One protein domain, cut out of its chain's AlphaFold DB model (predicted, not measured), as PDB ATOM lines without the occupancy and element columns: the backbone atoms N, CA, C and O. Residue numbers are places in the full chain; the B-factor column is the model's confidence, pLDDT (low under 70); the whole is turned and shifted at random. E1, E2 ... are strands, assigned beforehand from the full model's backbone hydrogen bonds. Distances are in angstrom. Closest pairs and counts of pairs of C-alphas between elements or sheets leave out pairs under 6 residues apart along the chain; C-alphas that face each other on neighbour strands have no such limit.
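Overview. This is residues 4 to 68 of the 74 residues of an uncharacterized protein of Pantoea sp. PSNIH6 (UniProt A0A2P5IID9). A single six-stranded antiparallel sheet is folded back on itself at the long, bent strand E3, and its two leaves, E1, E6 and E2 on one and E4 and E5 on the other, face each other. The edges stay open, with E1 apart from E5; the turn between E3 and E4 and the residues before E1 lie at the two far ends of the long axis. The printed part has 65 residues, with no named helix and six named strands, E1 to E6 along the chain, in the sheet order E1, E6, E2, E3, E4, E5; the class is all strand. The whole is compact, with a radius of gyration of the C-alphas of 10.7 A, yet elongated in outline, spanning 37 by 21 by 19 A.

Arrangement. The sheet runs E1, residues 10 to 14; E6, residues 63 to 67; E2, residues 24 to 29; E3, residues 34 to 43; E4, residues 47 to 52; and E5, residues 55 to 57. It is strongly twisted, and E3 bends by 75 degrees at residue 37. It is a folded sheet, one sheet bent back into two leaves, with E3 as the hinge and 14 pairs of C-alphas within 11 A between the leaves. E2, E3, E4 and E5 form a meander, each the antiparallel neighbour of the one before. In the hairpin of E2 and E3, at 116 degrees, N 25 and O 38 are within hydrogen-bond range at 2.8 A. In the hairpin of E3 and E4, at 150 degrees, N 41 and O 49 are within range at 2.8 A. In the hairpin of E4 and E5, at 143 degrees, N 57 and O 50 are within range at 2.8 A. E6 and E2 are antiparallel at 154 degrees, with N 28 and O 64 within range at 2.8 A. E1, an edge strand, is antiparallel to E6 at 124 degrees, with N 14 and O 63 within range at 2.8 A. E4 and E6 are apart.

Along the chain. E3 is the longest strand, 23.2 A from C-alpha 34 at (28.989, -35.594, 41.696) to C-alpha 43 at (12.965, -33.046, 25.082). E2 measures 16.3 A, E4 16.2 A, E6 13.3 A, E1 12.7 A and E5 6.4 A. E1 begins with C-alpha 10 at (23.466, -48.368, 42.913).

Size, cuts and confidence. The C-alphas of Asp 7 and Glu 45 are the two farthest apart, at 36.9 A. The printed part has no cut. The link from E1 to E2 is short; the others are tight. The mean pLDDT of the printed part is 83.4, and residues 4 to 8 and 43 to 47 are under 70.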
ATOM      1  N   LYS A   4      28.365 -47.440  42.436       69.25
ATOM      2  CA  LYS A   4      27.875 -47.469  43.821       69.25
ATOM      3  C   LYS A   4      27.895 -46.045  44.382       69.25
ATOM      4  O   LYS A   4      28.955 -45.438  44.491       69.25
ATOM      5  N   VAL A   5      26.724 -45.518  44.721       67.88
ATOM      6  CA  VAL A   5      26.523 -44.175  45.284       67.88
ATOM      7  C   VAL A   5      26.019 -44.319  46.712       67.88
ATOM      8  O   VAL A   5      24.822 -44.411  46.957       67.88
ATOM      9  N   GLY A   6      26.955 -44.367  47.662       64.19
ATOM     10  CA  GLY A   6      26.670 -44.558  49.090       64.19
ATOM     11  C   GLY A   6      26.674 -46.023  49.534       64.19
ATOM     12  O   GLY A   6      27.011 -46.921  48.760       64.19
ATOM     13  N   ASP A   7      26.321 -46.266  50.798       57.12
ATOM     14  CA  ASP A   7      26.568 -47.544  51.475       57.12
ATOM     15  C   ASP A   7      25.863 -48.753  50.844       57.12
ATOM     16  O   ASP A   7      26.464 -49.827  50.809       57.12
ATOM     17  N   ASN A   8      24.685 -48.585  50.227       64.06
ATOM     18  CA  ASN A   8      23.946 -49.682  49.573       64.06
ATOM     19  C   ASN A   8      23.173 -49.306  48.293       64.06
ATOM     20  O   ASN A   8      22.438 -50.139  47.763       64.06
ATOM     21  N   LYS A   9      23.331 -48.091  47.751       70.12
ATOM     22  CA  LYS A   9      22.589 -47.670  46.549       70.12
ATOM     23  C   LYS A   9      23.454 -47.775  45.296       70.12
ATOM     24  O   LYS A   9      24.614 -47.362  45.267       70.12
ATOM     25  N   TRP A  10      22.871 -48.332  44.243       80.25
ATOM     26  CA  TRP A  10      23.466 -48.368  42.913       80.25
ATOM     27  C   TRP A  10      22.781 -47.317  42.051       80.25
ATOM     28  O   TRP A  10      21.555 -47.259  42.012       80.25
ATOM     29  N   ALA A  11      23.567 -46.495  41.366       85.69
ATOM     30  CA  ALA A  11      23.028 -45.549  40.409       85.69
ATOM     31  C   ALA A  11      22.572 -46.268  39.138       85.69
ATOM     32  O   ALA A  11      23.284 -47.136  38.617       85.69
ATOM     33  N   SER A  12      21.417 -45.851  38.626       88.50
ATOM     34  CA  SER A  12      20.957 -46.190  37.284       88.50
ATOM     35  C   SER A  12      21.811 -45.470  36.241       88.50
ATOM     36  O   SER A  12      22.355 -44.388  36.491       88.50
ATOM     37  N   TYR A  13      21.943 -46.083  35.064       88.50
ATOM     38  CA  TYR A  13      22.841 -45.613  34.008       88.50
ATOM     39  C   TYR A  13      22.070 -44.956  32.864       88.50
ATOM     40  O   TYR A  13      21.363 -45.629  32.125       88.50
ATOM     41  N   PHE A  14      22.215 -43.653  32.665       85.38
ATOM     42  CA  PHE A  14      21.631 -42.942  31.529       85.38
ATOM     43  C   PHE A  14      22.595 -42.978  30.325       85.38
ATOM     44  O   PHE A  14      23.797 -42.805  30.532       85.38
ATOM     45  N   PRO A  15      22.114 -43.190  29.080       85.44
ATOM     46  CA  PRO A  15      20.709 -43.204  28.629       85.44
ATOM     47  C   PRO A  15      19.991 -44.558  28.679       85.44
ATOM     48  O   PRO A  15      18.843 -44.647  28.232       85.44
ATOM     49  N   GLN A  16      20.656 -45.604  29.168       85.44
ATOM     50  CA  GLN A  16      20.146 -46.977  29.167       85.44
ATOM     51  C   GLN A  16      18.908 -47.136  30.068       85.44
ATOM     52  O   GLN A  16      17.922 -47.755  29.678       85.44
ATOM     53  N   GLU A  17      18.939 -46.502  31.234       85.31
ATOM     54  CA  GLU A  17      17.843 -46.324  32.175       85.31
ATOM     55  C   GLU A  17      17.473 -44.845  32.225       85.31
ATOM     56  O   GLU A  17      18.300 -43.976  32.529       85.31
ATOM     57  N   ARG A  18      16.206 -44.555  31.924       85.06
ATOM     58  CA  ARG A  18      15.685 -43.191  31.901       85.06
ATOM     59  C   ARG A  18      14.848 -42.929  33.150       85.06
ATOM     60  O   ARG A  18      13.950 -43.718  33.444       85.06
ATOM     61  N   PRO A  19      15.110 -41.830  33.868       85.94
ATOM     62  CA  PRO A  19      14.307 -41.460  35.017       85.94
ATOM     63  C   PRO A  19      12.916 -40.998  34.581       85.94
ATOM     64  O   PRO A  19      12.721 -40.480  33.479       85.94
ATOM     65  N   LEU A  20      11.939 -41.157  35.470       86.25
ATOM     66  CA  LEU A  20      10.576 -40.682  35.250       86.25
ATOM     67  C   LEU A  20      10.539 -39.151  35.237       86.25
ATOM     68  O   LEU A  20      11.005 -38.506  36.176       86.25
ATOM     69  N   LYS A  21       9.949 -38.574  34.186       86.69
ATOM     70  CA  LYS A  21       9.824 -37.125  33.973       86.69
ATOM     71  C   LYS A  21       9.290 -36.396  35.213       86.69
ATOM     72  O   LYS A  21       8.319 -36.824  35.829       86.69
ATOM     73  N   GLY A  22       9.909 -35.264  35.543       85.38
ATOM     74  CA  GLY A  22       9.513 -34.402  36.660       85.38
ATOM     75  C   GLY A  22      10.006 -34.861  38.033       85.38
ATOM     76  O   GLY A  22       9.770 -34.170  39.022       85.38
ATOM     77  N   ARG A  23      10.711 -35.993  38.121       88.94
ATOM     78  CA  ARG A  23      11.286 -36.478  39.379       88.94
ATOM     79  C   ARG A  23      12.638 -35.834  39.650       88.94
ATOM     80  O   ARG A  23      13.435 -35.641  38.728       88.94
ATOM     81  N   LYS A  24      12.886 -35.528  40.924       90.88
ATOM     82  CA  LYS A  24      14.180 -35.047  41.407       90.88
ATOM     83  C   LYS A  24      15.164 -36.201  41.501       90.88
ATOM     84  O   LYS A  24      14.813 -37.292  41.952       90.88
ATOM     85  N   LEU A  25      16.386 -35.938  41.076       90.94
ATOM     86  CA  LEU A  25      17.458 -36.910  40.981       90.94
ATOM     87  C   LEU A  25      18.707 -36.361  41.654       90.94
ATOM     88  O   LEU A  25      18.935 -35.157  41.648       90.94
ATOM     89  N   LYS A  26      19.575 -37.242  42.127       91.12
ATOM     90  CA  LYS A  26      20.996 -36.928  42.307       91.12
ATOM     91  C   LYS A  26      21.745 -37.468  41.104       91.12
ATOM     92  O   LYS A  26      21.442 -38.573  40.657       91.12
ATOM     93  N   VAL A  27      22.669 -36.684  40.558       91.06
ATOM     94  CA  VAL A  27      23.324 -36.982  39.279       91.06
ATOM     95  C   VAL A  27      24.839 -36.933  39.437       91.06
ATOM     96  O   VAL A  27      25.395 -36.013  40.039       91.06
ATOM     97  N   TRP A  28      25.514 -37.914  38.850       91.69
ATOM     98  CA  TRP A  28      26.965 -37.998  38.761       91.69
ATOM     99  C   TRP A  28      27.388 -38.139  37.302       91.69
ATOM    100  O   TRP A  28      26.676 -38.705  36.470       91.69
ATOM    101  N   ALA A  29      28.574 -37.630  37.003       89.31
ATOM    102  CA  ALA A  29      29.232 -37.826  35.727       89.31
ATOM    103  C   ALA A  29      29.643 -39.295  35.536       89.31
ATOM    104  O   ALA A  29      29.698 -40.081  36.485       89.31
ATOM    105  N   GLU A  30      29.995 -39.656  34.304       86.88
ATOM    106  CA  GLU A  30      30.532 -40.976  33.954       86.88
ATOM    107  C   GLU A  30      31.699 -41.414  34.856       86.88
ATOM    108  O   GLU A  30      31.730 -42.544  35.330       86.88
ATOM    109  N   HIS A  31      32.625 -40.499  35.156       85.31
ATOM    110  CA  HIS A  31      33.799 -40.765  35.994       85.31
ATOM    111  C   HIS A  31      33.493 -40.793  37.505       85.31
ATOM    112  O   HIS A  31      34.412 -40.898  38.314       85.31
ATOM    113  N   GLY A  32      32.225 -40.651  37.904       82.75
ATOM    114  CA  GLY A  32      31.802 -40.675  39.303       82.75
ATOM    115  C   GLY A  32      31.839 -39.333  40.035       82.75
ATOM    116  O   GLY A  32      31.524 -39.277  41.223       82.75
ATOM    117  N   GLY A  33      32.187 -38.241  39.350       88.00
ATOM    118  CA  GLY A  33      32.117 -36.895  39.917       88.00
ATOM    119  C   GLY A  33      30.669 -36.480  40.159       88.00
ATOM    120  O   GLY A  33      29.848 -36.536  39.243       88.00
ATOM    121  N   PHE A  34      30.335 -36.070  41.383       87.75
ATOM    122  CA  PHE A  34      28.989 -35.594  41.696       87.75
ATOM    123  C   PHE A  34      28.713 -34.271  40.977       87.75
ATOM    124  O   PHE A  34      29.445 -33.300  41.155       87.75
ATOM    125  N   LEU A  35      27.661 -34.243  40.154       88.00
ATOM    126  CA  LEU A  35      27.245 -33.052  39.408       88.00
ATOM    127  C   LEU A  35      26.230 -32.215  40.192       88.00
ATOM    128  O   LEU A  35      26.115 -31.017  39.945       88.00
ATOM    129  N   GLY A  36      25.507 -32.832  41.128       89.56
ATOM    130  CA  GLY A  36      24.506 -32.169  41.955       89.56
ATOM    131  C   GLY A  36      23.124 -32.800  41.847       89.56
ATOM    132  O   GLY A  36      22.936 -33.889  41.295       89.56
ATOM    133  N   GLU A  37      22.142 -32.086  42.384       91.50
ATOM    134  CA  GLU A  37      20.732 -32.391  42.178       91.50
ATOM    135  C   GLU A  37      20.323 -32.064  40.737       91.50
ATOM    136  O   GLU A  37      20.762 -31.080  40.130       91.50
ATOM    137  N   GLY A  38      19.471 -32.914  40.185       90.81
ATOM    138  CA  GLY A  38      18.924 -32.784  38.855       90.81
ATOM    139  C   GLY A  38      17.433 -33.085  38.802       90.81
ATOM    140  O   GLY A  38      16.805 -33.493  39.776       90.81
ATOM    141  N   LEU A  39      16.860 -32.872  37.627       91.12
ATOM    142  CA  LEU A  39      15.466 -33.126  37.318       91.12
ATOM    143  C   LEU A  39      15.400 -33.979  36.058       91.12
ATOM    144  O   LEU A  39      16.038 -33.663  35.052       91.12
ATOM    145  N   ALA A  40      14.607 -35.043  36.095       89.12
ATOM    146  CA  ALA A  40      14.267 -35.791  34.897       89.12
ATOM    147  C   ALA A  40      13.460 -34.896  33.947       89.12
ATOM    148  O   ALA A  40      12.352 -34.458  34.280       89.12
ATOM    149  N   THR A  41      14.001 -34.620  32.767       86.38
ATOM    150  CA  THR A  41      13.350 -33.807  31.738       86.38
ATOM    151  C   THR A  41      13.007 -34.650  30.517       86.38
ATOM    152  O   THR A  41      13.432 -35.792  30.357       86.38
ATOM    153  N   GLU A  42      12.187 -34.088  29.639       80.69
ATOM    154  CA  GLU A  42      11.856 -34.688  28.354       80.69
ATOM    155  C   GLU A  42      12.034 -33.601  27.296       80.69
ATOM    156  O   GLU A  42      11.485 -32.502  27.421       80.69
ATOM    157  N   ARG A  43      12.841 -33.877  26.274       63.81
ATOM    158  CA  ARG A  43      12.965 -33.046  25.082       63.81
ATOM    159  C   ARG A  43      12.191 -33.703  23.943       63.81
ATOM    160  O   ARG A  43      12.589 -34.758  23.469       63.81
ATOM    161  N   ARG A  44      11.135 -33.005  23.501       57.72
ATOM    162  CA  ARG A  44      10.323 -33.228  22.287       57.72
ATOM    163  C   ARG A  44       9.970 -34.689  21.995       57.72
ATOM    164  O   ARG A  44      10.787 -35.414  21.449       57.72
ATOM    165  N   GLU A  45       8.718 -35.038  22.287       56.88
ATOM    166  CA  GLU A  45       7.920 -36.170  21.770       56.88
ATOM    167  C   GLU A  45       8.479 -37.602  21.934       56.88
ATOM    168  O   GLU A  45       7.687 -38.531  22.032       56.88
ATOM    169  N   THR A  46       9.795 -37.824  22.039       55.12
ATOM    170  CA  THR A  46      10.424 -39.153  22.181       55.12
ATOM    171  C   THR A  46      11.760 -39.155  22.955       55.12
ATOM    172  O   THR A  46      12.270 -40.226  23.310       55.12
ATOM    173  N   GLY A  47      12.355 -37.990  23.249       65.06
ATOM    174  CA  GLY A  47      13.669 -37.885  23.898       65.06
ATOM    175  C   GLY A  47      13.598 -37.631  25.406       65.06
ATOM    176  O   GLY A  47      13.219 -36.549  25.836       65.06
ATOM    177  N   GLY A  48      14.020 -38.591  26.233       75.12
ATOM    178  CA  GLY A  48      14.260 -38.350  27.664       75.12
ATOM    179  C   GLY A  48      15.584 -37.612  27.901       75.12
ATOM    180  O   GLY A  48      16.519 -37.766  27.116       75.12
ATOM    181  N   GLY A  49      15.673 -36.826  28.971       87.38
ATOM    182  CA  GLY A  49      16.877 -36.088  29.353       87.38
ATOM    183  C   GLY A  49      16.999 -35.893  30.864       87.38
ATOM    184  O   GLY A  49      16.083 -36.189  31.634       87.38
ATOM    185  N   ILE A  50      18.152 -35.400  31.297       89.62
ATOM    186  CA  ILE A  50      18.427 -35.060  32.693       89.62
ATOM    187  C   ILE A  50      18.914 -33.619  32.737       89.62
ATOM    188  O   ILE A  50      19.903 -33.273  32.099       89.62
ATOM    189  N   PHE A  51      18.238 -32.762  33.492       90.06
ATOM    190  CA  PHE A  51      18.736 -31.427  33.801       90.06
ATOM    191  C   PHE A  51      19.505 -31.470  35.116       90.06
ATOM    192  O   PHE A  51      18.900 -31.731  36.144       90.06
ATOM    193  N   ALA A  52      20.808 -31.215  35.106       90.56
ATOM    194  CA  ALA A  52      21.640 -31.177  36.309       90.56
ATOM    195  C   ALA A  52      22.722 -30.104  36.166       90.56
ATOM    196  O   ALA A  52      23.125 -29.775  35.050       90.56
ATOM    197  N   ALA A  53      23.183 -29.529  37.279       86.56
ATOM    198  CA  ALA A  53      24.211 -28.478  37.276       86.56
ATOM    199  C   ALA A  53      23.909 -27.299  36.315       86.56
ATOM    200  O   ALA A  53      24.806 -26.748  35.676       86.56
ATOM    201  N   GLY A  54      22.628 -26.945  36.145       86.56
ATOM    202  CA  GLY A  54      22.200 -25.883  35.226       86.56
ATOM    203  C   GLY A  54      22.248 -26.245  33.733       86.56
ATOM    204  O   GLY A  54      22.023 -25.375  32.892       86.56
ATOM    205  N   LYS A  55      22.532 -27.503  33.372       88.94
ATOM    206  CA  LYS A  55      22.649 -27.982  31.986       88.94
ATOM    207  C   LYS A  55      21.678 -29.126  31.708       88.94
ATOM    208  O   LYS A  55      21.401 -29.942  32.579       88.94
ATOM    209  N   ASN A  56      21.164 -29.190  30.479       88.38
ATOM    210  CA  ASN A  56      20.387 -30.337  30.002       88.38
ATOM    211  C   ASN A  56      21.320 -31.341  29.329       88.38
ATOM    212  O   ASN A  56      22.024 -30.985  28.385       88.38
ATOM    213  N   PHE A  57      21.254 -32.582  29.784       88.62
ATOM    214  CA  PHE A  57      21.944 -33.726  29.223       88.62
ATOM    215  C   PHE A  57      20.933 -34.607  28.491       88.62
ATOM    216  O   PHE A  57      19.884 -34.961  29.031       88.62
ATOM    217  N   ASP A  58      21.238 -34.916  27.238       86.88
ATOM    218  CA  ASP A  58      20.471 -35.825  26.389       86.88
ATOM    219  C   ASP A  58      21.212 -37.156  26.220       86.88
ATOM    220  O   ASP A  58      22.298 -37.338  26.770       86.88
ATOM    221  N   SER A  59      20.634 -38.082  25.451       84.81
ATOM    222  CA  SER A  59      21.142 -39.447  25.275       84.81
ATOM    223  C   SER A  59      22.572 -39.578  24.729       84.81
ATOM    224  O   SER A  59      23.067 -40.696  24.647       84.81
ATOM    225  N   ASN A  60      23.242 -38.485  24.357       86.88
ATOM    226  CA  ASN A  60      24.662 -38.498  23.997       86.88
ATOM    227  C   ASN A  60      25.599 -38.467  25.215       86.88
ATOM    228  O   ASN A  60      26.810 -38.599  25.054       86.88
ATOM    229  N   TYR A  61      25.063 -38.273  26.422       87.06
ATOM    230  CA  TYR A  61      25.843 -38.193  27.651       87.06
ATOM    231  C   TYR A  61      25.642 -39.429  28.513       87.06
ATOM    232  O   TYR A  61      24.519 -39.882  28.728       87.06
ATOM    233  N   ILE A  62      26.749 -39.921  29.059       89.19
ATOM    234  CA  ILE A  62      26.752 -40.979  30.058       89.19
ATOM    235  C   ILE A  62      26.679 -40.337  31.438       89.19
ATOM    236  O   ILE A  62      27.575 -39.589  31.840       89.19
ATOM    237  N   LEU A  63      25.610 -40.644  32.168       90.12
ATOM    238  CA  LEU A  63      25.385 -40.145  33.520       90.12
ATOM    239  C   LEU A  63      24.900 -41.259  34.433       90.12
ATOM    240  O   LEU A  63      24.205 -42.183  34.014       90.12
ATOM    241  N   HIS A  64      25.204 -41.106  35.711       91.38
ATOM    242  CA  HIS A  64      24.687 -41.949  36.775       91.38
ATOM    243  C   HIS A  64      23.648 -41.159  37.561       91.38
ATOM    244  O   HIS A  64      23.869 -39.983  37.855       91.38
ATOM    245  N   TRP A  65      22.521 -41.775  37.907       90.31
ATOM    246  CA  TRP A  65      21.465 -41.091  38.650       90.31
ATOM    247  C   TRP A  65      20.754 -41.994  39.661       90.31
ATOM    248  O   TRP A  65      20.687 -43.209  39.489       90.31
ATOM    249  N   ILE A  66      20.205 -41.382  40.712       90.62
ATOM    250  CA  ILE A  66      19.246 -42.004  41.645       90.62
ATOM    251  C   ILE A  66      18.112 -41.025  41.932       90.62
ATOM    252  O   ILE A  66      18.311 -39.816  41.818       90.62
ATOM    253  N   TYR A  67      16.944 -41.524  42.337       89.44
ATOM    254  CA  TYR A  67      15.876 -40.657  42.835       89.44
ATOM    255  C   TYR A  67      16.272 -40.035  44.174       89.44
ATOM    256  O   TYR A  67      16.776 -40.724  45.060       89.44
ATOM    257  N   ASP A  68      16.022 -38.735  44.314       84.00
ATOM    258  CA  ASP A  68      16.286 -38.012  45.561       84.00
ATOM    259  C   ASP A  68      15.370 -38.490  46.702       84.00
ATOM    260  O   ASP A  68      15.789 -38.561  47.852       84.00
TER     261      ASP A  68